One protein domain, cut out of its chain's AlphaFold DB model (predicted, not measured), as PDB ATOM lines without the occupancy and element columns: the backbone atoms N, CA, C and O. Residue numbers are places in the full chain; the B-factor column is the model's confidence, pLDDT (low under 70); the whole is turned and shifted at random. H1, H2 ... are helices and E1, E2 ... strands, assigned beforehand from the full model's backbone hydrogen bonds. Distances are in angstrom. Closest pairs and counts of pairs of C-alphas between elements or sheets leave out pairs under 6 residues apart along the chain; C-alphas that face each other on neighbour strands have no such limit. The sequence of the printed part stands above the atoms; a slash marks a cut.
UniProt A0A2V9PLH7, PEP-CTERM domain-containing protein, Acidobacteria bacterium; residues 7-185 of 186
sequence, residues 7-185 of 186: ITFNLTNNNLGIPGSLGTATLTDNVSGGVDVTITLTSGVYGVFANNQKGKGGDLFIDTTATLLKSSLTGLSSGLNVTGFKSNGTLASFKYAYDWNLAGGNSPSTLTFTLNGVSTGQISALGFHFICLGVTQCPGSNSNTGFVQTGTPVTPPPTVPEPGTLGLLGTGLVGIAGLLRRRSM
ATOM      1  N   ILE A   7      -2.503  25.361 -36.050       90.12
ATOM      2  CA  ILE A   7      -3.637  25.175 -35.146       90.12
ATOM      3  C   ILE A   7      -4.796  26.014 -35.672       90.12
ATOM      4  O   ILE A   7      -4.628  27.197 -35.964       90.12
ATOM      5  N   THR A   8      -5.983  25.421 -35.762       92.88
ATOM      6  CA  THR A   8      -7.209  26.150 -36.092       92.88
ATOM      7  C   THR A   8      -8.164  26.102 -34.905       92.88
ATOM      8  O   THR A   8      -8.238  25.110 -34.184       92.88
ATOM      9  N   PHE A   9      -8.911  27.178 -34.700       92.31
ATOM     10  CA  PHE A   9      -9.923  27.318 -33.662       92.31
ATOM     11  C   PHE A   9     -11.247  27.730 -34.293       92.31
ATOM     12  O   PHE A   9     -11.269  28.556 -35.208       92.31
ATOM     13  N   ASN A  10     -12.355  27.217 -33.760       93.44
ATOM     14  CA  ASN A  10     -13.671  27.780 -34.044       93.44
ATOM     15  C   ASN A  10     -13.922  29.009 -33.163       93.44
ATOM     16  O   ASN A  10     -13.509  29.049 -32.003       93.44
ATOM     17  N   LEU A  11     -14.634  29.996 -33.696       93.25
ATOM     18  CA  LEU A  11     -15.004  31.219 -32.986       93.25
ATOM     19  C   LEU A  11     -16.404  31.072 -32.382       93.25
ATOM     20  O   LEU A  11     -17.369  31.642 -32.884       93.25
ATOM     21  N   THR A  12     -16.529  30.258 -31.334       91.81
ATOM     22  CA  THR A  12     -17.829  29.913 -30.720       91.81
ATOM     23  C   THR A  12     -18.152  30.733 -29.479       91.81
ATOM     24  O   THR A  12     -19.314  30.897 -29.117       91.81
ATOM     25  N   ASN A  13     -17.132  31.257 -28.804       90.81
ATOM     26  CA  ASN A  13     -17.288  31.897 -27.507       90.81
ATOM     27  C   ASN A  13     -17.471  33.400 -27.711       90.81
ATOM     28  O   ASN A  13     -16.493  34.134 -27.836       90.81
ATOM     29  N   ASN A  14     -18.718  33.860 -27.770       90.62
ATOM     30  CA  ASN A  14     -19.045  35.267 -27.987       90.62
ATOM     31  C   ASN A  14     -19.927  35.822 -26.864       90.62
ATOM     32  O   ASN A  14     -20.717  35.103 -26.254       90.62
ATOM     33  N   ASN A  15     -19.801  37.120 -26.605       88.62
ATOM     34  CA  ASN A  15     -20.551  37.800 -25.546       88.62
ATOM     35  C   ASN A  15     -21.995  38.162 -25.936       88.62
ATOM     36  O   ASN A  15     -22.697  38.764 -25.129       88.62
ATOM     37  N   LEU A  16     -22.427  37.822 -27.155       87.81
ATOM     38  CA  LEU A  16     -23.782  38.070 -27.653       87.81
ATOM     39  C   LEU A  16     -24.677  36.823 -27.567       87.81
ATOM     40  O   LEU A  16     -25.837  36.871 -27.957       87.81
ATOM     41  N   GLY A  17     -24.154  35.696 -27.073       87.06
ATOM     42  CA  GLY A  17     -24.911  34.446 -26.980       87.06
ATOM     43  C   GLY A  17     -25.314  33.864 -28.338       87.06
ATOM     44  O   GLY A  17     -26.242  33.061 -28.403       87.06
ATOM     45  N   ILE A  18     -24.636  34.259 -29.423       87.81
ATOM     46  CA  ILE A  18     -24.872  33.720 -30.765       87.81
ATOM     47  C   ILE A  18     -24.492  32.232 -30.748       87.81
ATOM     48  O   ILE A  18     -23.341  31.915 -30.430       87.81
ATOM     49  N   PRO A  19     -25.418  31.312 -31.064       88.19
ATOM     50  CA  PRO A  19     -25.105  29.893 -31.106       88.19
ATOM     51  C   PRO A  19     -24.254  29.555 -32.337       88.19
ATOM     52  O   PRO A  19     -24.408  30.146 -33.405       88.19
ATOM     53  N   GLY A  20     -23.399  28.543 -32.206       89.19
ATOM     54  CA  GLY A  20     -22.540  28.075 -33.293       89.19
ATOM     55  C   GLY A  20     -21.247  28.878 -33.439       89.19
ATOM     56  O   GLY A  20     -20.819  29.577 -32.524       89.19
ATOM     57  N   SER A  21     -20.583  28.707 -34.582       91.69
ATOM     58  CA  SER A  21     -19.312  29.373 -34.873       91.69
ATOM     59  C   SER A  21     -19.528  30.620 -35.722       91.69
ATOM     60  O   SER A  21     -20.215  30.562 -36.741       91.69
ATOM     61  N   LEU A  22     -18.889  31.726 -35.342       93.06
ATOM     62  CA  LEU A  22     -18.875  32.972 -36.115       93.06
ATOM     63  C   LEU A  22     -17.837  32.928 -37.252       93.06
ATOM     64  O   LEU A  22     -17.817  33.807 -38.114       93.06
ATOM     65  N   GLY A  23     -16.953  31.925 -37.236       94.50
ATOM     66  CA  GLY A  23     -15.821  31.801 -38.145       94.50
ATOM     67  C   GLY A  23     -14.711  30.909 -37.596       94.50
ATOM     68  O   GLY A  23     -14.927  30.098 -36.696       94.50
ATOM     69  N   THR A  24     -13.499  31.077 -38.109       95.06
ATOM     70  CA  THR A  24     -12.309  30.364 -37.640       95.06
ATOM     71  C   THR A  24     -11.130  31.306 -37.441       95.06
ATOM     72  O   THR A  24     -11.050  32.371 -38.054       95.06
ATOM     73  N   ALA A  25     -10.203  30.904 -36.576       95.44
ATOM     74  CA  ALA A  25      -8.873  31.489 -36.469       95.44
ATOM     75  C   ALA A  25      -7.835  30.394 -36.723       95.44
ATOM     76  O   ALA A  25      -7.839  29.381 -36.030       95.44
ATOM     77  N   THR A  26      -6.960  30.592 -37.700       95.31
ATOM     78  CA  THR A  26      -5.862  29.682 -38.040       95.31
ATOM     79  C   THR A  26      -4.541  30.354 -37.717       95.31
ATOM     80  O   THR A  26      -4.315  31.496 -38.114       95.31
ATOM     81  N   LEU A  27      -3.689  29.646 -36.989       95.00
ATOM     82  CA  LEU A  27      -2.369  30.072 -36.559       95.00
ATOM     83  C   LEU A  27      -1.354  29.105 -37.158       95.00
ATOM     84  O   LEU A  27      -1.503  27.896 -36.982       95.00
ATOM     85  N   THR A  28      -0.325  29.625 -37.814       95.00
ATOM     86  CA  THR A  28       0.729  28.816 -38.435       95.00
ATOM     87  C   THR A  28       2.093  29.357 -38.044       95.00
ATOM     88  O   THR A  28       2.363  30.537 -38.262       95.00
ATOM     89  N   ASP A  29       2.957  28.507 -37.487       94.12
ATOM     90  CA  ASP A  29       4.359  28.863 -37.250       94.12
ATOM     91  C   ASP A  29       5.017  29.218 -38.590       94.12
ATOM     92  O   ASP A  29       5.002  28.425 -39.534       94.12
ATOM     93  N   ASN A  30       5.607  30.404 -38.682       91.00
ATOM     94  CA  ASN A  30       6.303  30.854 -39.877       91.00
ATOM     95  C   ASN A  30       7.821  30.642 -39.756       91.00
ATOM     96  O   ASN A  30       8.388  30.471 -38.675       91.00
ATOM     97  N   VAL A  31       8.506  30.671 -40.898       84.81
ATOM     98  CA  VAL A  31       9.959  30.423 -40.975       84.81
ATOM     99  C   VAL A  31      10.808  31.536 -40.349       84.81
ATOM    100  O   VAL A  31      12.013  31.369 -40.182       84.81
ATOM    101  N   SER A  32      10.193  32.668 -40.004       85.81
ATOM    102  CA  SER A  32      10.851  33.845 -39.433       85.81
ATOM    103  C   SER A  32      10.801  33.883 -37.901       85.81
ATOM    104  O   SER A  32      11.263  34.856 -37.310       85.81
ATOM    105  N   GLY A  33      10.281  32.835 -37.249       87.25
ATOM    106  CA  GLY A  33      10.192  32.765 -35.785       87.25
ATOM    107  C   GLY A  33       8.981  33.505 -35.208       87.25
ATOM    108  O   GLY A  33       9.056  34.068 -34.114       87.25
ATOM    109  N   GLY A  34       7.882  33.540 -35.959       93.50
ATOM    110  CA  GLY A  34       6.593  34.063 -35.525       93.50
ATOM    111  C   GLY A  34       5.433  33.144 -35.900       93.50
ATOM    112  O   GLY A  34       5.627  32.030 -36.380       93.50
ATOM    113  N   VAL A  35       4.217  33.647 -35.711       95.69
ATOM    114  CA  VAL A  35       2.965  32.986 -36.078       95.69
ATOM    115  C   VAL A  35       2.199  33.869 -37.045       95.69
ATOM    116  O   VAL A  35       1.843  34.998 -36.704       95.69
ATOM    117  N   ASP A  36       1.890  33.336 -38.220       95.62
ATOM    118  CA  ASP A  36       0.933  33.949 -39.132       95.62
ATOM    119  C   ASP A  36      -0.481  33.574 -38.691       95.62
ATOM    120  O   ASP A  36      -0.814  32.399 -38.519       95.62
ATOM    121  N   VAL A  37      -1.314  34.588 -38.480       95.25
ATOM    122  CA  VAL A  37      -2.687  34.455 -37.999       95.25
ATOM    123  C   VAL A  37      -3.646  34.862 -39.104       95.25
ATOM    124  O   VAL A  37      -3.528  35.942 -39.681       95.25
ATOM    125  N   THR A  38      -4.630  34.009 -39.376       95.56
ATOM    126  CA  THR A  38      -5.746  34.287 -40.283       95.56
ATOM    127  C   THR A  38      -7.060  34.046 -39.564       95.56
ATOM    128  O   THR A  38      -7.383  32.919 -39.198       95.56
ATOM    129  N   ILE A  39      -7.841  35.103 -39.396       95.06
ATOM    130  CA  ILE A  39      -9.204  35.056 -38.878       95.06
ATOM    131  C   ILE A  39     -10.157  35.174 -40.063       95.06
ATOM    132  O   ILE A  39     -10.057  36.123 -40.836       95.06
ATOM    133  N   THR A  40     -11.087  34.231 -40.191       95.38
ATOM    134  CA  THR A  40     -12.118  34.224 -41.236       95.38
ATOM    135  C   THR A  40     -13.493  34.096 -40.606       95.38
ATOM    136  O   THR A  40     -13.849  33.048 -40.079       95.38
ATOM    137  N   LEU A  41     -14.274  35.162 -40.680       94.69
ATOM    138  CA  LEU A  41     -15.671  35.210 -40.280       94.69
ATOM    139  C   LEU A  41     -16.594  34.706 -41.395       94.69
ATOM    140  O   LEU A  41     -16.249  34.749 -42.578       94.69
ATOM    141  N   THR A  42     -17.809  34.291 -41.031       93.44
ATOM    142  CA  THR A  42     -18.863  33.987 -42.007       93.44
ATOM    143  C   THR A  42     -19.196  35.231 -42.837       93.44
ATOM    144  O   THR A  42     -19.822  36.178 -42.354       93.44
ATOM    145  N   SER A  43     -18.767  35.217 -44.101       89.81
ATOM    146  CA  SER A  43     -18.930  36.335 -45.033       89.81
ATOM    147  C   SER A  43     -20.398  36.720 -45.222       89.81
ATOM    148  O   SER A  43     -21.283  35.865 -45.250       89.81
ATOM    149  N   GLY A  44     -20.658  38.024 -45.329       86.19
ATOM    150  CA  GLY A  44     -22.005  38.586 -45.459       86.19
ATOM    151  C   GLY A  44     -22.838  38.578 -44.171       86.19
ATOM    152  O   GLY A  44     -23.906  39.182 -44.151       86.19
ATOM    153  N   VAL A  45     -22.352  37.945 -43.097       89.19
ATOM    154  CA  VAL A  45     -23.032  37.895 -41.792       89.19
ATOM    155  C   VAL A  45     -22.248  38.688 -40.752       89.19
ATOM    156  O   VAL A  45     -22.801  39.575 -40.103       89.19
ATOM    157  N   TYR A  46     -20.948  38.417 -40.635       91.31
ATOM    158  CA  TYR A  46     -20.076  39.070 -39.664       91.31
ATOM    159  C   TYR A  46     -18.885  39.741 -40.348       91.31
ATOM    160  O   TYR A  46     -18.398  39.294 -41.389       91.31
ATOM    161  N   GLY A  47     -18.395  40.808 -39.729       90.38
ATOM    162  CA  GLY A  47     -17.185  41.511 -40.132       90.38
ATOM    163  C   GLY A  47     -16.302  41.833 -38.934       90.38
ATOM    164  O   GLY A  47     -16.749  41.874 -37.789       90.38
ATOM    165  N   VAL A  48     -15.027  42.074 -39.200       89.75
ATOM    166  CA  VAL A  48     -14.071  42.588 -38.223       89.75
ATOM    167  C   VAL A  48     -14.439  44.037 -37.947       89.75
ATOM    168  O   VAL A  48     -14.610  44.827 -38.880       89.75
ATOM    169  N   PHE A  49     -14.590  44.392 -36.674       86.31
ATOM    170  CA  PHE A  49     -15.016  45.733 -36.317       86.31
ATOM    171  C   PHE A  49     -13.899  46.742 -36.603       86.31
ATOM    172  O   PHE A  49     -12.846  46.767 -35.962       86.31
ATOM    173  N   ALA A  50     -14.159  47.594 -37.589       78.25
ATOM    174  CA  ALA A  50     -13.246  48.630 -38.058       78.25
ATOM    175  C   ALA A  50     -13.875  50.036 -37.983       78.25
ATOM    176  O   ALA A  50     -13.461  50.934 -38.712       78.25
ATOM    177  N   ASN A  51     -14.921  50.232 -37.164       70.56
ATOM    178  CA  ASN A  51     -15.698  51.473 -37.170       70.56
ATOM    179  C   ASN A  51     -16.175  51.923 -35.781       70.56
ATOM    180  O   ASN A  51     -17.300  51.626 -35.395       70.56
ATOM    181  N   ASN A  52     -15.399  52.752 -35.079       61.16
ATOM    182  CA  ASN A  52     -15.977  53.645 -34.073       61.16
ATOM    183  C   ASN A  52     -16.067  55.067 -34.643       61.16
ATOM    184  O   ASN A  52     -15.082  55.611 -35.143       61.16
ATOM    185  N   GLN A  53     -17.219  55.719 -34.467       55.09
ATOM    186  CA  GLN A  53     -17.481  57.110 -34.874       55.09
ATOM    187  C   GLN A  53     -16.599  58.161 -34.160       55.09
ATOM    188  O   GLN A  53     -16.813  59.360 -34.305       55.09
ATOM    189  N   LYS A  54     -15.604  57.740 -33.369       59.50
ATOM    190  CA  LYS A  54     -14.743  58.599 -32.542       59.50
ATOM    191  C   LYS A  54     -13.245  58.378 -32.773       59.50
ATOM    192  O   LYS A  54     -12.453  58.586 -31.859       59.50
ATOM    193  N   GLY A  55     -12.846  57.916 -33.962       57.62
ATOM    194  CA  GLY A  55     -11.424  57.759 -34.302       57.62
ATOM    195  C   GLY A  55     -10.736  56.554 -33.649       57.62
ATOM    196  O   GLY A  55      -9.514  56.477 -33.672       57.62
ATOM    197  N   LYS A  56     -11.506  55.631 -33.061       63.09
ATOM    198  CA  LYS A  56     -11.010  54.365 -32.506       63.09
ATOM    199  C   LYS A  56     -11.488  53.222 -33.402       63.09
ATOM    200  O   LYS A  56     -12.601  53.283 -33.907       63.09
ATOM    201  N   GLY A  57     -10.675  52.210 -33.654       73.81
ATOM    202  CA  GLY A  57     -11.151  51.005 -34.332       73.81
ATOM    203  C   GLY A  57     -11.672  49.977 -33.334       73.81
ATOM    204  O   GLY A  57     -12.297  50.326 -32.329       73.81
ATOM    205  N   GLY A  58     -11.426  48.709 -33.646       80.94
ATOM    206  CA  GLY A  58     -11.692  47.571 -32.778       80.94
ATOM    207  C   GLY A  58     -10.481  47.167 -31.953       80.94
ATOM    208  O   GLY A  58      -9.412  47.775 -32.025       80.94
ATOM    209  N   ASP A  59     -10.694  46.120 -31.166       84.44
ATOM    210  CA  ASP A  59      -9.689  45.527 -30.297       84.44
ATOM    211  C   ASP A  59      -9.319  44.114 -30.785       84.44
ATOM    212  O   ASP A  59     -10.183  43.357 -31.245       84.44
ATOM    213  N   LEU A  60      -8.050  43.744 -30.609       88.81
ATOM    214  CA  LEU A  60      -7.540  42.376 -30.713       88.81
ATOM    215  C   LEU A  60      -6.928  41.965 -29.374       88.81
ATOM    216  O   LEU A  60      -6.129  42.692 -28.791       88.81
ATOM    217  N   PHE A  61      -7.265  40.771 -28.918       89.56
ATOM    218  CA  PHE A  61      -6.845  40.199 -27.651       89.56
ATOM    219  C   PHE A  61      -6.052  38.923 -27.891       89.56
ATOM    220  O   PHE A  61      -6.415  38.105 -28.740       89.56
ATOM    221  N   ILE A  62      -4.967  38.757 -27.142       90.31
ATOM    222  CA  ILE A  62      -4.067  37.614 -27.274       90.31
ATOM    223  C   ILE A  62      -3.698  37.130 -25.885       90.31
ATOM    224  O   ILE A  62      -3.226  37.907 -25.049       90.31
ATOM    225  N   ASP A  63      -3.899  35.838 -25.653       89.69
ATOM    226  CA  ASP A  63      -3.387  35.156 -24.481       89.69
ATOM    227  C   ASP A  63      -2.256  34.216 -24.893       89.69
ATOM    228  O   ASP A  63      -2.376  33.410 -25.820       89.69
ATOM    229  N   THR A  64      -1.110  34.402 -24.248       90.00
ATOM    230  CA  THR A  64       0.102  33.655 -24.556       90.00
ATOM    231  C   THR A  64       1.073  33.651 -23.385       90.00
ATOM    232  O   THR A  64       1.201  34.621 -22.629       90.00
ATOM    233  N   THR A  65       1.830  32.564 -23.264       91.06
ATOM    234  CA  THR A  65       2.938  32.470 -22.307       91.06
ATOM    235  C   THR A  65       4.133  33.339 -22.712       91.06
ATOM    236  O   THR A  65       4.915  33.731 -21.845       91.06
ATOM    237  N   ALA A  66       4.243  33.720 -23.991       91.25
ATOM    238  CA  ALA A  66       5.294  34.596 -24.494       91.25
ATOM    239  C   ALA A  66       5.167  36.048 -23.982       91.25
ATOM    240  O   ALA A  66       4.130  36.494 -23.462       91.25
ATOM    241  N   THR A  67       6.259  36.804 -24.127       90.88
ATOM    242  CA  THR A  67       6.264  38.256 -23.911       90.88
ATOM    243  C   THR A  67       6.040  38.957 -25.241       90.88
ATOM    244  O   THR A  67       6.902  38.885 -26.111       90.88
ATOM    245  N   LEU A  68       4.899  39.627 -25.404       88.81
ATOM    246  CA  LEU A  68       4.622  40.415 -26.601       88.81
ATOM    247  C   LEU A  68       5.000  41.876 -26.372       88.81
ATOM    248  O   LEU A  68       4.785  42.439 -25.298       88.81
ATOM    249  N   LEU A  69       5.528  42.498 -27.420       88.00
ATOM    250  CA  LEU A  69       5.746  43.934 -27.522       88.00
ATOM    251  C   LEU A  69       4.721  44.539 -28.487       88.00
ATOM    252  O   LEU A  69       4.064  43.831 -29.254       88.00
ATOM    253  N   LYS A  70       4.625  45.871 -28.514       82.19
ATOM    254  CA  LYS A  70       3.829  46.564 -29.539       82.19
ATOM    255  C   LYS A  70       4.263  46.133 -30.946       82.19
ATOM    256  O   LYS A  70       3.423  45.892 -31.801       82.19
ATOM    257  N   SER A  71       5.573  46.007 -31.157       87.00
ATOM    258  CA  SER A  71       6.184  45.587 -32.421       87.00
ATOM    259  C   SER A  71       6.037  44.094 -32.725       87.00
ATOM    260  O   SER A  71       6.416  43.670 -33.814       87.00
ATOM    261  N   SER A  72       5.524  43.283 -31.791       90.94
ATOM    262  CA  SER A  72       5.290  41.863 -32.058       90.94
ATOM    263  C   SER A  72       4.182  41.666 -33.083       90.94
ATOM    264  O   SER A  72       4.252  40.707 -33.830       90.94
ATOM    265  N   LEU A  73       3.197  42.561 -33.164       90.62
ATOM    266  CA  LEU A  73       2.131  42.462 -34.155       90.62
ATOM    267  C   LEU A  73       2.470  43.297 -35.395       90.62
ATOM    268  O   LEU A  73       2.638  44.513 -35.311       90.62
ATOM    269  N   THR A  74       2.538  42.644 -36.553       89.56
ATOM    270  CA  THR A  74       2.843  43.274 -37.846       89.56
ATOM    271  C   THR A  74       1.923  42.772 -38.955       89.56
ATOM    272  O   THR A  74       1.248  41.760 -38.797       89.56
ATOM    273  N   GLY A  75       1.912  43.457 -40.103       88.00
ATOM    274  CA  GLY A  75       1.244  42.956 -41.312       88.00
ATOM    275  C   GLY A  75      -0.279  42.861 -41.204       88.00
ATOM    276  O   GLY A  75      -0.879  42.004 -41.848       88.00
ATOM    277  N   LEU A  76      -0.894  43.709 -40.376       87.50
ATOM    278  CA  LEU A  76      -2.340  43.741 -40.206       87.50
ATOM    279  C   LEU A  76      -3.018  44.096 -41.544       87.50
ATOM    280  O   LEU A  76      -2.663  45.080 -42.194       87.50
ATOM    281  N   SER A  77      -3.964  43.267 -41.982       86.62
ATOM    282  CA  SER A  77      -4.629  43.432 -43.277       86.62
ATOM    283  C   SER A  77      -5.609  44.607 -43.304       86.62
ATOM    284  O   SER A  77      -5.888  45.259 -42.297       86.62
ATOM    285  N   SER A  78      -6.191  44.853 -44.482       75.25
ATOM    286  CA  SER A  78      -7.354  45.743 -44.639       75.25
ATOM    287  C   SER A  78      -7.085  47.210 -44.266       75.25
ATOM    288  O   SER A  78      -8.009  47.942 -43.922       75.25
ATOM    289  N   GLY A  79      -5.819  47.641 -44.330       72.62
ATOM    290  CA  GLY A  79      -5.398  49.007 -43.999       72.62
ATOM    291  C   GLY A  79      -5.494  49.351 -42.509       72.62
ATOM    292  O   GLY A  79      -5.361  50.519 -42.145       72.62
ATOM    293  N   LEU A  80      -5.734  48.356 -41.650       76.12
ATOM    294  CA  LEU A  80      -5.774  48.535 -40.206       76.12
ATOM    295  C   LEU A  80      -4.354  48.749 -39.678       76.12
ATOM    296  O   LEU A  80      -3.420  48.061 -40.080       76.12
ATOM    297  N   ASN A  81      -4.191  49.683 -38.744       73.81
ATOM    298  CA  ASN A  81      -2.898  49.973 -38.132       73.81
ATOM    299  C   ASN A  81      -3.004  49.886 -36.617       73.81
ATOM    300  O   ASN A  81      -3.798  50.608 -36.013       73.81
ATOM    301  N   VAL A  82      -2.180  49.032 -36.009       72.38
ATOM    302  CA  VAL A  82      -2.077  48.929 -34.551       72.38
ATOM    303  C   VAL A  82      -1.456  50.197 -33.985       72.38
ATOM    304  O   VAL A  82      -0.341  50.585 -34.344       72.38
ATOM    305  N   THR A  83      -2.160  50.838 -33.061       69.50
ATOM    306  CA  THR A  83      -1.721  52.100 -32.459       69.50
ATOM    307  C   THR A  83      -0.955  51.913 -31.174       69.50
ATOM    308  O   THR A  83      -0.037  52.689 -30.884       69.50
ATOM    309  N   GLY A  84      -1.184  50.805 -30.487       71.62
ATOM    310  CA  GLY A  84      -0.337  50.351 -29.409       71.62
ATOM    311  C   GLY A  84      -0.934  49.177 -28.665       71.62
ATOM    312  O   GLY A  84      -1.845  48.498 -29.134       71.62
ATOM    313  N   PHE A  85      -0.381  48.951 -27.480       77.56
ATOM    314  CA  PHE A  85      -1.140  48.263 -26.456       77.56
ATOM    315  C   PHE A  85      -2.194  49.208 -25.907       77.56
ATOM    316  O   PHE A  85      -1.946  50.405 -25.730       77.56
ATOM    317  N   LYS A  86      -3.347  48.646 -25.567       72.38
ATOM    318  CA  LYS A  86      -4.372  49.366 -24.829       72.38
ATOM    319  C   LYS A  86      -3.781  49.821 -23.491       72.38
ATOM    320  O   LYS A  86      -3.252  49.011 -22.734       72.38
ATOM    321  N   SER A  87      -3.870  51.119 -23.196       55.16
ATOM    322  CA  SER A  87      -3.257  51.737 -22.006       55.16
ATOM    323  C   SER A  87      -3.830  51.245 -20.674       55.16
ATOM    324  O   SER A  87      -3.232  51.484 -19.633       55.16
ATOM    325  N   ASN A  88      -4.958  50.532 -20.709       52.12
ATOM    326  CA  ASN A  88      -5.557  49.828 -19.587       52.12
ATOM    327  C   ASN A  88      -6.222  48.550 -20.102       52.12
ATOM    328  O   ASN A  88      -7.070  48.621 -20.995       52.12
ATOM    329  N   GLY A  89      -5.940  47.415 -19.473       50.72
ATOM    330  CA  GLY A  89      -6.897  46.316 -19.451       50.72
ATOM    331  C   GLY A  89      -6.391  45.018 -20.045       50.72
ATOM    332  O   GLY A  89      -6.508  44.765 -21.242       50.72
ATOM    333  N   THR A  90      -6.001  44.131 -19.137       51.84
ATOM    334  CA  THR A  90      -6.386  42.722 -19.190       51.84
ATOM    335  C   THR A  90      -7.923  42.667 -19.300       51.84
ATOM    336  O   THR A  90      -8.636  42.629 -18.301       51.84
ATOM    337  N   LEU A  91      -8.475  42.814 -20.505       56.59
ATOM    338  CA  LEU A  91      -9.913  42.685 -20.746       56.59
ATOM    339  C   LEU A  91     -10.230  41.194 -20.835       56.59
ATOM    340  O   LEU A  91      -9.635  40.498 -21.649       56.59
ATOM    341  N   ALA A  92     -11.136  40.711 -19.982       57.06
ATOM    342  CA  ALA A  92     -11.568  39.309 -19.953       57.06
ATOM    343  C   ALA A  92     -10.405  38.290 -19.875       57.06
ATOM    344  O   ALA A  92     -10.334  37.360 -20.669       57.06
ATOM    345  N   SER A  93      -9.490  38.475 -18.917       70.88
ATOM    346  CA  SER A  93      -8.345  37.580 -18.640       70.88
ATOM    347  C   SER A  93      -7.261  37.491 -19.728       70.88
ATOM    348  O   SER A  93      -6.244  36.844 -19.490       70.88
ATOM    349  N   PHE A  94      -7.405  38.169 -20.872       80.31
ATOM    350  CA  PHE A  94      -6.371  38.198 -21.912       80.31
ATOM    351  C   PHE A  94      -5.147  39.009 -21.487       80.31
ATOM    352  O   PHE A  94      -5.272  40.162 -21.073       80.31
ATOM    353  N   LYS A  95      -3.951  38.433 -21.652       83.25
ATOM    354  CA  LYS A  95      -2.682  39.062 -21.259       83.25
ATOM    355  C   LYS A  95      -2.334  40.305 -22.088       83.25
ATOM    356  O   LYS A  95      -1.765  41.246 -21.540       83.25
ATOM    357  N   TYR A  96      -2.688  40.326 -23.375       85.88
ATOM    358  CA  TYR A  96      -2.420  41.450 -24.275       85.88
ATOM    359  C   TYR A  96      -3.682  41.923 -24.987       85.88
ATOM    360  O   TYR A  96      -4.491  41.114 -25.445       85.88
ATOM    361  N   ALA A  97      -3.803  43.241 -25.129       86.94
ATOM    362  CA  ALA A  97      -4.850  43.902 -25.893       86.94
ATOM    363  C   ALA A  97      -4.226  44.957 -26.813       86.94
ATOM    364  O   ALA A  97      -3.532  45.863 -26.345       86.94
ATOM    365  N   TYR A  98      -4.484  44.837 -28.110       82.94
ATOM    366  CA  TYR A  98      -4.086  45.780 -29.145       82.94
ATOM    367  C   TYR A  98      -5.299  46.586 -29.596       82.94
ATOM    368  O   TYR A  98      -6.369  46.016 -29.820       82.94
ATOM    369  N   ASP A  99      -5.115  47.891 -29.764       80.81
ATOM    370  CA  ASP A  99      -6.068  48.750 -30.457       80.81
ATOM    371  C   ASP A  99      -5.578  49.030 -31.883       80.81
ATOM    372  O   ASP A  99      -4.378  49.188 -32.131       80.81
ATOM    373  N   TRP A 100      -6.499  49.073 -32.846       79.06
ATOM    374  CA  TRP A 100      -6.191  49.591 -34.177       79.06
ATOM    375  C   TRP A 100      -6.993  50.846 -34.478       79.06
ATOM    376  O   TRP A 100      -8.155  50.963 -34.098       79.06
ATOM    377  N   ASN A 101      -6.383  51.776 -35.210       65.94
ATOM    378  CA  ASN A 101      -7.067  52.964 -35.696       65.94
ATOM    379  C   ASN A 101      -7.501  52.745 -37.140       65.94
ATOM    380  O   ASN A 101      -6.686  52.729 -38.060       65.94
ATOM    381  N   LEU A 102      -8.810  52.627 -37.322       62.34
ATOM    382  CA  LEU A 102      -9.485  52.994 -38.554       62.34
ATOM    383  C   LEU A 102     -10.885  53.473 -38.165       62.34
ATOM    384  O   LEU A 102     -11.583  52.805 -37.405       62.34
ATOM    385  N   ALA A 103     -11.260  54.659 -38.633       54.25
ATOM    386  CA  ALA A 103     -12.611  55.185 -38.511       54.25
ATOM    387  C   ALA A 103     -13.167  55.354 -39.923       54.25
ATOM    388  O   ALA A 103     -12.527  55.989 -40.756       54.25
ATOM    389  N   GLY A 104     -14.341  54.773 -40.183       58.22
ATOM    390  CA  GLY A 104     -14.987  54.828 -41.495       58.22
ATOM    391  C   GLY A 104     -14.304  53.947 -42.546       58.22
ATOM    392  O   GLY A 104     -13.492  54.417 -43.334       58.22
ATOM    393  N   GLY A 105     -14.685  52.667 -42.586       62.16
ATOM    394  CA  GLY A 105     -14.256  51.701 -43.597       62.16
ATOM    395  C   GLY A 105     -15.162  50.466 -43.628       62.16
ATOM    396  O   GLY A 105     -15.969  50.252 -42.719       62.16
ATOM    397  N   ASN A 106     -15.038  49.655 -44.682       73.50
ATOM    398  CA  ASN A 106     -15.734  48.370 -44.780       73.50
ATOM    399  C   ASN A 106     -15.231  47.427 -43.680       73.50
ATOM    400  O   ASN A 106     -14.033  47.366 -43.425       73.50
ATOM    401  N   SER A 107     -16.135  46.685 -43.041       84.50
ATOM    402  CA  SER A 107     -15.776  45.662 -42.049       84.50
ATOM    403  C   SER A 107     -15.473  44.347 -42.776       84.50
ATOM    404  O   SER A 107     -16.414  43.701 -43.244       84.50
ATOM    405  N   PRO A 108     -14.194  43.959 -42.953       87.69
ATOM    406  CA  PRO A 108     -13.843  42.789 -43.748       87.69
ATOM    407  C   PRO A 108     -14.238  41.506 -43.011       87.69
ATOM    408  O   PRO A 108     -14.186  41.448 -41.785       87.69
ATOM    409  N   SER A 109     -14.573  40.446 -43.744       91.88
ATOM    410  CA  SER A 109     -14.783  39.119 -43.148       91.88
ATOM    411  C   SER A 109     -13.471  38.420 -42.788       91.88
ATOM    412  O   SER A 109     -13.491  37.416 -42.085       91.88
ATOM    413  N   THR A 110     -12.330  38.925 -43.262       92.62
ATOM    414  CA  THR A 110     -11.016  38.315 -43.041       92.62
ATOM    415  C   THR A 110     -10.042  39.329 -42.456       92.62
ATOM    416  O   THR A 110      -9.962  40.469 -42.919       92.62
ATOM    417  N   LEU A 111      -9.291  38.891 -41.448       91.50
ATOM    418  CA  LEU A 111      -8.194  39.629 -40.833       91.50
ATOM    419  C   LEU A 111      -6.949  38.749 -40.822       91.50
ATOM    420  O   LEU A 111      -6.993  37.633 -40.305       91.50
ATOM    421  N   THR A 112      -5.841  39.260 -41.349       93.88
ATOM    422  CA  THR A 112      -4.537  38.593 -41.256       93.88
ATOM    423  C   THR A 112      -3.520  39.483 -40.570       93.88
ATOM    424  O   THR A 112      -3.581  40.704 -40.706       93.88
ATOM    425  N   PHE A 113      -2.594  38.873 -39.837       93.00
ATOM    426  CA  PHE A 113      -1.430  39.526 -39.240       93.00
ATOM    427  C   PHE A 113      -0.382  38.488 -38.855       93.00
ATOM    428  O   PHE A 113      -0.662  37.292 -38.817       93.00
ATOM    429  N   THR A 114       0.808  38.958 -38.505       94.25
ATOM    430  CA  THR A 114       1.890  38.135 -37.966       94.25
ATOM    431  C   THR A 114       2.187  38.550 -36.531       94.25
ATOM    432  O   THR A 114       2.264  39.744 -36.229       94.25
ATOM    433  N   LEU A 115       2.375  37.565 -35.654       93.88
ATOM    434  CA  LEU A 115       2.911  37.731 -34.306       93.88
ATOM    435  C   LEU A 115       4.362  37.255 -34.267       93.88
ATOM    436  O   LEU A 115       4.638  36.070 -34.398       93.88
ATOM    437  N   ASN A 116       5.297  38.171 -34.066       94.00
ATOM    438  CA  ASN A 116       6.728  37.892 -34.025       94.00
ATOM    439  C   ASN A 116       7.180  37.498 -32.612       94.00
ATOM    440  O   ASN A 116       6.748  38.104 -31.626       94.00
ATOM    441  N   GLY A 117       8.108  36.538 -32.522       91.81
ATOM    442  CA  GLY A 117       8.705  36.108 -31.253       91.81
ATOM    443  C   GLY A 117       7.800  35.210 -30.405       91.81
ATOM    444  O   GLY A 117       7.969  35.140 -29.189       91.81
ATOM    445  N   VAL A 118       6.831  34.549 -31.038       92.69
ATOM    446  CA  VAL A 118       5.905  33.596 -30.419       92.69
ATOM    447  C   VAL A 118       5.754  32.386 -31.336       92.69
ATOM    448  O   VAL A 118       5.901  32.521 -32.549       92.69
ATOM    449  N   SER A 119       5.463  31.216 -30.767       92.94
ATOM    450  CA  SER A 119       5.045  30.024 -31.509       92.94
ATOM    451  C   SER A 119       3.583  29.672 -31.242       92.94
ATOM    452  O   SER A 119       3.001  30.050 -30.222       92.94
ATOM    453  N   THR A 120       2.976  28.907 -32.146       92.00
ATOM    454  CA  THR A 120       1.580  28.459 -32.049       92.00
ATOM    455  C   THR A 120       1.283  27.766 -30.718       92.00
ATOM    456  O   THR A 120       0.272  28.060 -30.089       92.00
ATOM    457  N   GLY A 121       2.197  26.920 -30.228       89.19
ATOM    458  CA  GLY A 121       2.061  26.211 -28.950       89.19
ATOM    459  C   GLY A 121       2.099  27.106 -27.704       89.19
ATOM    460  O   GLY A 121       1.782  26.643 -26.610       89.19
ATOM    461  N   GLN A 122       2.481  28.378 -27.844       91.06
ATOM    462  CA  GLN A 122       2.463  29.354 -26.756       91.06
ATOM    463  C   GLN A 122       1.175  30.177 -26.712       91.06
ATOM    464  O   GLN A 122       0.982  30.898 -25.734       91.06
ATOM    465  N   ILE A 123       0.327  30.132 -27.744       90.56
ATOM    466  CA  ILE A 123      -0.909  30.919 -27.828       90.56
ATOM    467  C   ILE A 123      -2.075  30.058 -27.338       90.56
ATOM    468  O   ILE A 123      -2.409  29.044 -27.945       90.56
ATOM    469  N   SER A 124      -2.689  30.462 -26.228       88.25
ATOM    470  CA  SER A 124      -3.809  29.751 -25.597       88.25
ATOM    471  C   SER A 124      -5.162  30.224 -26.116       88.25
ATOM    472  O   SER A 124      -6.093  29.424 -26.213       88.25
ATOM    473  N   ALA A 125      -5.282  31.512 -26.445       88.38
ATOM    474  CA  ALA A 125      -6.509  32.081 -26.975       88.38
ATOM    475  C   ALA A 125      -6.258  33.351 -27.796       88.38
ATOM    476  O   ALA A 125      -5.342  34.130 -27.524       88.38
ATOM    477  N   LEU A 126      -7.140  33.588 -28.764       90.75
ATOM    478  CA  LEU A 126      -7.288  34.869 -29.451       90.75
ATOM    479  C   LEU A 126      -8.714  35.373 -29.258       90.75
ATOM    480  O   LEU A 126      -9.656  34.584 -29.240       90.75
ATOM    481  N   GLY A 127      -8.888  36.684 -29.178       90.62
ATOM    482  CA  GLY A 127     -10.202  37.308 -29.225       90.62
ATOM    483  C   GLY A 127     -10.169  38.600 -30.012       90.62
ATOM    484  O   GLY A 127      -9.116  39.203 -30.165       90.62
ATOM    485  N   PHE A 128     -11.302  39.045 -30.535       89.69
ATOM    486  CA  PHE A 128     -11.367  40.316 -31.249       89.69
ATOM    487  C   PHE A 128     -12.783  40.886 -31.284       89.69
ATOM    488  O   PHE A 128     -13.777  40.203 -31.018       89.69
ATOM    489  N   HIS A 129     -12.854  42.173 -31.610       89.31
ATOM    490  CA  HIS A 129     -14.101  42.905 -31.802       89.31
ATOM    491  C   HIS A 129     -14.670  42.632 -33.199       89.31
ATOM    492  O   HIS A 129     -14.014  42.880 -34.214       89.31
ATOM    493  N   PHE A 130     -15.907  42.149 -33.260       89.75
ATOM    494  CA  PHE A 130     -16.638  41.909 -34.502       89.75
ATOM    495  C   PHE A 130     -17.923  42.744 -34.578       89.75
ATOM    496  O   PHE A 130     -18.414  43.284 -33.584       89.75
ATOM    497  N   ILE A 131     -18.474  42.839 -35.784       88.31
ATOM    498  CA  ILE A 131     -19.746  43.484 -36.107       88.31
ATOM    499  C   ILE A 131     -20.653  42.504 -36.850       88.31
ATOM    500  O   ILE A 131     -20.185  41.752 -37.703       88.31
ATOM    501  N   CYS A 132     -21.949  42.524 -36.549       88.56
ATOM    502  CA  CYS A 132     -22.973  41.927 -37.397       88.56
ATOM    503  C   CYS A 132     -23.318  42.888 -38.533       88.56
ATOM    504  O   CYS A 132     -23.658  44.050 -38.295       88.56
ATOM    505  N   LEU A 133     -23.256  42.398 -39.768       84.81
ATOM    506  CA  LEU A 133     -23.549  43.190 -40.965       84.81
ATOM    507  C   LEU A 133     -25.063  43.360 -41.201       84.81
ATOM    508  O   LEU A 133     -25.462  44.205 -42.000       84.81
ATOM    509  N   GLY A 134     -25.905  42.624 -40.466       72.62
ATOM    510  CA  GLY A 134     -27.358  42.780 -40.417       72.62
ATOM    511  C   GLY A 134     -27.914  42.796 -38.987       72.62
ATOM    512  O   GLY A 134     -27.441  42.096 -38.092       72.62
ATOM    513  N   VAL A 135     -28.964  43.598 -38.774       60.59
ATOM    514  CA  VAL A 135     -29.584  43.850 -37.453       60.59
ATOM    515  C   VAL A 135     -30.270  42.628 -36.828       60.59
ATOM    516  O   VAL A 135     -30.491  42.597 -35.625       60.59
ATOM    517  N   THR A 136     -30.601  41.606 -37.619       66.12
ATOM    518  CA  THR A 136     -31.271  40.382 -37.142       66.12
ATOM    519  C   THR A 136     -30.303  39.297 -36.665       66.12
ATOM    520  O   THR A 136     -30.743  38.301 -36.099       66.12
ATOM    521  N   GLN A 137     -28.995  39.465 -36.891       67.88
ATOM    522  CA  GLN A 137     -27.983  38.417 -36.685       67.88
ATOM    523  C   GLN A 137     -27.227  38.546 -35.351       67.88
ATOM    524  O   GLN A 137     -26.501  37.634 -34.970       67.88
ATOM    525  N   CYS A 138     -27.424  39.652 -34.628       70.44
ATOM    526  CA  CYS A 138     -26.876  39.906 -33.293       70.44
ATOM    527  C   CYS A 138     -28.025  39.966 -32.263       70.44
ATOM    528  O   CYS A 138     -28.465  41.059 -31.896       70.44
ATOM    529  N   PRO A 139     -28.568  38.823 -31.802       62.72
ATOM    530  CA  PRO A 139     -29.552  38.822 -30.726       62.72
ATOM    531  C   PRO A 139     -28.919  39.356 -29.430       62.72
ATOM    532  O   PRO A 139     -27.789  39.021 -29.097       62.72
ATOM    533  N   GLY A 140     -29.642  40.196 -28.684       55.97
ATOM    534  CA  GLY A 140     -29.267  40.556 -27.309       55.97
ATOM    535  C   GLY A 140     -28.453  41.839 -27.113       55.97
ATOM    536  O   GLY A 140     -28.063  42.126 -25.984       55.97
ATOM    537  N   SER A 141     -28.232  42.650 -28.150       52.28
ATOM    538  CA  SER A 141     -27.506  43.914 -28.009       52.28
ATOM    539  C   SER A 141     -28.215  45.059 -28.731       52.28
ATOM    540  O   SER A 141     -28.508  44.969 -29.918       52.28
ATOM    541  N   ASN A 142     -28.410  46.191 -28.043       60.31
ATOM    542  CA  ASN A 142     -28.788  47.474 -28.667       60.31
ATOM    543  C   ASN A 142     -27.651  48.055 -29.551       60.31
ATOM    544  O   ASN A 142     -27.713  49.204 -29.980       60.31
ATOM    545  N   SER A 143     -26.584  47.283 -29.776       66.38
ATOM    546  CA  SER A 143     -25.400  47.589 -30.574       66.38
ATOM    547  C   SER A 143     -25.098  46.416 -31.516       66.38
ATOM    548  O   SER A 143     -25.070  45.264 -31.093       66.38
ATOM    549  N   ASN A 144     -24.798  46.682 -32.785       81.19
ATOM    550  CA  ASN A 144     -24.535  45.635 -33.786       81.19
ATOM    551  C   ASN A 144     -23.148  44.975 -33.635       81.19
ATOM    552  O   ASN A 144     -22.629  44.420 -34.594       81.19
ATOM    553  N   THR A 145     -22.496  45.081 -32.475       85.56
ATOM    554  CA  THR A 145     -21.097  44.674 -32.288       85.56
ATOM    555  C   THR A 145     -20.914  43.855 -31.022       85.56
ATOM    556  O   THR A 145     -21.667  44.015 -30.062       85.56
ATOM    557  N   GLY A 146     -19.893  43.004 -31.014       88.06
ATOM    558  CA  GLY A 146     -19.572  42.145 -29.882       88.06
ATOM    559  C   GLY A 146     -18.112  41.712 -29.875       88.06
ATOM    560  O   GLY A 146     -17.323  42.068 -30.746       88.06
ATOM    561  N   PHE A 147     -17.762  40.913 -28.880       90.12
ATOM    562  CA  PHE A 147     -16.456  40.288 -28.753       90.12
ATOM    563  C   PHE A 147     -16.596  38.784 -28.915       90.12
ATOM    564  O   PHE A 147     -17.508  38.169 -28.353       90.12
ATOM    565  N   VAL A 148     -15.682  38.200 -29.680       92.00
ATOM    566  CA  VAL A 148     -15.575  36.755 -29.853       92.00
ATOM    567  C   VAL A 148     -14.166  36.309 -29.509       92.00
ATOM    568  O   VAL A 148     -13.208  37.029 -29.780       92.00
ATOM    569  N   GLN A 149     -14.052  35.127 -28.920       90.81
ATOM    570  CA  GLN A 149     -12.787  34.456 -28.670       90.81
ATOM    571  C   GLN A 149     -12.773  33.042 -29.246       90.81
ATOM    572  O   GLN A 149     -13.817  32.430 -29.495       90.81
ATOM    573  N   THR A 150     -11.566  32.524 -29.441       88.56
ATOM    574  CA  THR A 150     -11.317  31.139 -29.829       88.56
ATOM    575  C   THR A 150     -11.930  30.180 -28.815       88.56
ATOM    576  O   THR A 150     -11.753  30.327 -27.604       88.56
ATOM    577  N   GLY A 151     -12.672  29.200 -29.323       79.44
ATOM    578  CA  GLY A 151     -13.141  28.044 -28.571       79.44
ATOM    579  C   GLY A 151     -12.069  26.958 -28.491       79.44
ATOM    580  O   GLY A 151     -10.873  27.229 -28.565       79.44
ATOM    581  N   THR A 152     -12.495  25.706 -28.362       75.00
ATOM    582  CA  THR A 152     -11.576  24.562 -28.383       75.00
ATOM    583  C   THR A 152     -10.849  24.469 -29.733       75.00
ATOM    584  O   THR A 152     -11.500  24.662 -30.770       75.00
ATOM    585  N   PRO A 153      -9.539  24.143 -29.750       76.50
ATOM    586  CA  PRO A 153      -8.833  23.849 -30.990       76.50
ATOM    587  C   PRO A 153      -9.579  22.778 -31.787       76.50
ATOM    588  O   PRO A 153     -10.049  21.790 -31.218       76.50
ATOM    589  N   VAL A 154      -9.677  22.955 -33.102       76.19
ATOM    590  CA  VAL A 154     -10.036  21.854 -33.992       76.19
ATOM    591  C   VAL A 154      -8.768  21.054 -34.247       76.19
ATOM    592  O   VAL A 154      -7.801  21.560 -34.815       76.19
ATOM    593  N   THR A 155      -8.738  19.811 -33.777       64.56
ATOM    594  CA  THR A 155      -7.615  18.914 -34.046       64.56
ATOM    595  C   THR A 155      -7.545  18.686 -35.557       64.56
ATOM    596  O   THR A 155      -8.527  18.191 -36.123       64.56
ATOM    597  N   PRO A 156      -6.435  19.035 -36.236       59.84
ATOM    598  CA  PRO A 156      -6.260  18.652 -37.626       59.84
ATOM    599  C   PRO A 156      -6.341  17.122 -37.725       59.84
ATOM    600  O   PRO A 156      -5.892  16.434 -36.799       59.84
ATOM    601  N   PRO A 157      -6.884  16.559 -38.818       57.41
ATOM    602  CA  PRO A 157      -6.734  15.134 -39.076       57.41
ATOM    603  C   PRO A 157      -5.247  14.769 -38.961       57.41
ATOM    604  O   PRO A 157      -4.411  15.549 -39.430       57.41
ATOM    605  N   PRO A 158      -4.885  13.635 -38.336       55.78
ATOM    606  CA  PRO A 158      -3.487  13.243 -38.240       55.78
ATOM    607  C   PRO A 158      -2.890  13.212 -39.649       55.78
ATOM    608  O   PRO A 158      -3.435  12.557 -40.540       55.78
ATOM    609  N   THR A 159      -1.790  13.936 -39.864       57.50
ATOM    610  CA  THR A 159      -1.023  13.855 -41.108       57.50
ATOM    611  C   THR A 159      -0.465  12.447 -41.210       57.50
ATOM    612  O   THR A 159       0.533  12.115 -40.572       57.50
ATOM    613  N   VAL A 160      -1.151  11.598 -41.969       65.44
ATOM    614  CA  VAL A 160      -0.661  10.271 -42.328       65.44
ATOM    615  C   VAL A 160       0.539  10.490 -43.252       65.44
ATOM    616  O   VAL A 160       0.362  11.120 -44.296       65.44
ATOM    617  N   PRO A 161       1.751  10.020 -42.901       59.53
ATOM    618  CA  PRO A 161       2.876  10.056 -43.822       59.53
ATOM    619  C   PRO A 161       2.470   9.356 -45.115       59.53
ATOM    620  O   PRO A 161       2.032   8.204 -45.097       59.53
ATOM    621  N   GLU A 162       2.553  10.080 -46.224       69.25
ATOM    622  CA  GLU A 162       2.094   9.581 -47.509       69.25
ATOM    623  C   GLU A 162       2.822   8.264 -47.853       69.25
ATOM    624  O   GLU A 162       4.043   8.173 -47.673       69.25
ATOM    625  N   PRO A 163       2.122   7.242 -48.388       57.00
ATOM    626  CA  PRO A 163       2.680   5.908 -48.658       57.00
ATOM    627  C   PRO A 163       3.945   5.876 -49.539       57.00
ATOM    628  O   PRO A 163       4.611   4.843 -49.636       57.00
ATOM    629  N   GLY A 164       4.302   6.994 -50.174       55.47
ATOM    630  CA  GLY A 164       5.476   7.126 -51.029       55.47
ATOM    631  C   GLY A 164       6.808   6.884 -50.315       55.47
ATOM    632  O   GLY A 164       7.721   6.356 -50.940       55.47
ATOM    633  N   THR A 165       6.939   7.181 -49.016       54.56
ATOM    634  CA  THR A 165       8.220   6.974 -48.301       54.56
ATOM    635  C   THR A 165       8.474   5.505 -47.957       54.56
ATOM    636  O   THR A 165       9.614   5.049 -48.024       54.56
ATOM    637  N   LEU A 166       7.421   4.732 -47.669       56.22
ATOM    638  CA  LEU A 166       7.528   3.277 -47.498       56.22
ATOM    639  C   LEU A 166       7.689   2.564 -48.850       56.22
ATOM    640  O   LEU A 166       8.453   1.605 -48.955       56.22
ATOM    641  N   GLY A 167       7.045   3.077 -49.905       58.22
ATOM    642  CA  GLY A 167       7.220   2.594 -51.275       58.22
ATOM    643  C   GLY A 167       8.631   2.823 -51.835       58.22
ATOM    644  O   GLY A 167       9.193   1.926 -52.467       58.22
ATOM    645  N   LEU A 168       9.248   3.984 -51.575       57.94
ATOM    646  CA  LEU A 168      10.619   4.274 -52.023       57.94
ATOM    647  C   LEU A 168      11.673   3.449 -51.270       57.94
ATOM    648  O   LEU A 168      12.643   3.004 -51.879       57.94
ATOM    649  N   LEU A 169      11.479   3.197 -49.969       59.34
ATOM    650  CA  LEU A 169      12.377   2.321 -49.209       59.34
ATOM    651  C   LEU A 169      12.269   0.862 -49.698       59.34
ATOM    652  O   LEU A 169      13.281   0.182 -49.870       59.34
ATOM    653  N   GLY A 170      11.044   0.403 -49.983       59.94
ATOM    654  CA  GLY A 170      10.776  -0.941 -50.499       59.94
ATOM    655  C   GLY A 170      11.308  -1.171 -51.917       59.94
ATOM    656  O   GLY A 170      11.930  -2.198 -52.184       59.94
ATOM    657  N   THR A 171      11.136  -0.208 -52.827       62.09
ATOM    658  CA  THR A 171      11.656  -0.320 -54.203       62.09
ATOM    659  C   THR A 171      13.168  -0.100 -54.286       62.09
ATOM    660  O   THR A 171      13.826  -0.755 -55.095       62.09
ATOM    661  N   GLY A 172      13.749   0.732 -53.412       63.06
ATOM    662  CA  GLY A 172      15.199   0.927 -53.322       63.06
ATOM    663  C   GLY A 172      15.956  -0.352 -52.946       63.06
ATOM    664  O   GLY A 172      16.952  -0.692 -53.587       63.06
ATOM    665  N   LEU A 173      15.452  -1.118 -51.970       63.50
ATOM    666  CA  LEU A 173      16.057  -2.394 -51.560       63.50
ATOM    667  C   LEU A 173      15.947  -3.479 -52.644       63.50
ATOM    668  O   LEU A 173      16.914  -4.204 -52.886       63.50
ATOM    669  N   VAL A 174      14.813  -3.562 -53.347       70.25
ATOM    670  CA  VAL A 174      14.633  -4.508 -54.465       70.25
ATOM    671  C   VAL A 174      15.520  -4.132 -55.661       70.25
ATOM    672  O   VAL A 174      16.113  -5.013 -56.286       70.25
ATOM    673  N   GLY A 175      15.683  -2.835 -55.944       69.31
ATOM    674  CA  GLY A 175      16.587  -2.342 -56.987       69.31
ATOM    675  C   GLY A 175      18.056  -2.691 -56.724       69.31
ATOM    676  O   GLY A 175      18.751  -3.159 -57.629       69.31
ATOM    677  N   ILE A 176      18.520  -2.548 -55.477       69.81
ATOM    678  CA  ILE A 176      19.888  -2.921 -55.073       69.81
ATOM    679  C   ILE A 176      20.089  -4.445 -55.139       69.81
ATOM    680  O   ILE A 176      21.102  -4.911 -55.668       69.81
ATOM    681  N   ALA A 177      19.114  -5.239 -54.683       71.94
ATOM    682  CA  ALA A 177      19.174  -6.701 -54.764       71.94
ATOM    683  C   ALA A 177      19.219  -7.216 -56.220       71.94
ATOM    684  O   ALA A 177      19.963  -8.151 -56.532       71.94
ATOM    685  N   GLY A 178      18.486  -6.577 -57.138       72.81
ATOM    686  CA  GLY A 178      18.531  -6.890 -58.570       72.81
ATOM    687  C   GLY A 178      19.894  -6.613 -59.217       72.81
ATOM    688  O   GLY A 178      20.353  -7.392 -60.055       72.81
ATOM    689  N   LEU A 179      20.582  -5.547 -58.793       70.81
ATOM    690  CA  LEU A 179      21.919  -5.186 -59.279       70.81
ATOM    691  C   LEU A 179      23.006  -6.165 -58.810       70.81
ATOM    692  O   LEU A 179      23.895  -6.511 -59.591       70.81
ATOM    693  N   LEU A 180      22.913  -6.660 -57.572       69.62
ATOM    694  CA  LEU A 180      23.837  -7.672 -57.047       69.62
ATOM    695  C   LEU A 180      23.709  -9.008 -57.794       69.62
ATOM    696  O   LEU A 180      24.725  -9.603 -58.147       69.62
ATOM    697  N   ARG A 181      22.485  -9.435 -58.139       66.56
ATOM    698  CA  ARG A 181      22.254 -10.677 -58.903       66.56
ATOM    699  C   ARG A 181      22.819 -10.625 -60.325       66.56
ATOM    700  O   ARG A 181      23.211 -11.653 -60.869       66.56
ATOM    701  N   ARG A 182      22.885  -9.437 -60.934       62.09
ATOM    702  CA  ARG A 182      23.422  -9.263 -62.293       62.09
ATOM    703  C   ARG A 182      24.953  -9.321 -62.345       62.09
ATOM    704  O   ARG A 182      25.495  -9.604 -63.405       62.09
ATOM    705  N   ARG A 183      25.644  -9.084 -61.221       56.97
ATOM    706  CA  ARG A 183      27.115  -9.161 -61.123       56.97
ATOM    707  C   ARG A 183      27.647 -10.551 -60.769       56.97
ATOM    708  O   ARG A 183      28.824 -10.789 -60.980       56.97
ATOM    709  N   SER A 184      26.812 -11.461 -60.267       56.56
ATOM    710  CA  SER A 184      27.204 -12.840 -59.927       56.56
ATOM    711  C   SER A 184      26.983 -13.855 -61.061       56.56
ATOM    712  O   SER A 184      27.077 -15.055 -60.826       56.56
ATOM    713  N   MET A 185      26.624 -13.394 -62.263       55.12
ATOM    714  CA  MET A 185      26.451 -14.222 -63.470       55.12
ATOM    715  C   MET A 185      27.375 -13.782 -64.624       55.12
ATOM    716  O   MET A 185      27.090 -14.085 -65.781       55.12
TER     717      MET A 185
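Overview. This is residues 7 to 185 of the 186 residues of the protein "PEP-CTERM domain-containing protein" of Acidobacteria bacterium (UniProt A0A2V9PLH7). The main body is a sandwich of two sheets partly face to face, their strands crossed, and from it sticks out a tail, residues 157 to 185, that holds the one named helix, H1. One layer has the strands E1, E2, E3, E8 in that order, antiparallel; the other is a strongly twisted, branched antiparallel sheet of E4, E5, E6, E7, E9 and E10. The printed part has 179 residues, with E1 to E10 followed by H1; the class is mixed, helices and strands, and 81 residues, under half, are in named elements. With the tail, which makes the length, the whole is loose, with a radius of gyration of the C-alphas of 22.9 A and spans of 89 by 36 by 28 A.

Arrangement. E1, residues 7 to 10, E2, residues 23 to 29, and E3, residues 34 to 41, form a meander, each strand the antiparallel neighbour of the one before; E1 and E2 are a hairpin, as are E2 and E3. N 9 and O 25 are 2.8 A apart, and N 26 and O 38 are 2.8 A apart. E8, residues 110 to 116, is the antiparallel neighbour of E3, with N 37 and O 113 at 2.8 A. In the branched sheet, E4, residues 46 to 48, and E5, residues 59 to 64, lie on one side of E9, residues 123 to 132, and E10, residues 145 to 149, on the other side. N 47 and O 131 are 2.9 A apart, N 61 and O 127 2.7 A, and N 130 and O 146 2.9 A; E9 and E10 are a hairpin. E7, residues 96 to 101, is the antiparallel neighbour of E5, with N 60 and O 98 at 2.9 A, and forms a hairpin with E6, residues 81 to 85, with N 83 and O 99 at 2.9 A. The two sheets make a sandwich, two sheets face to face, with best planes 16 degrees apart and strands at 42 degrees. The closest C-alphas of E4 and E8, those of Val 48 and Leu 111, are 7.1 A apart. H1, residues 164 to 183, is not on either sheet; 15 of its 16 O i to N i+4 pairs are within hydrogen-bond range.

Along the chain. E1 begins at C-alpha 7, (-3.637, 25.175, -35.146). E2 is 20.4 A long, E3 22.8 A, E8 19.9 A and E9 26.4 A; E4, three residues, is 7.1 A. H1 runs 28.9 A, to C-alpha 183 at (27.115, -9.161, -61.123).

Size, cuts and confidence. The C-alphas farthest apart, those of Asn 142 and Met 185, are 89.8 A apart. The printed part has no cut. The links E1 to E2, E5 to E6, E9 to E10 and E10 to H1 are long. The mean pLDDT of the printed part is 79.2, with 52 residues under 70, among them residues 155 to 173.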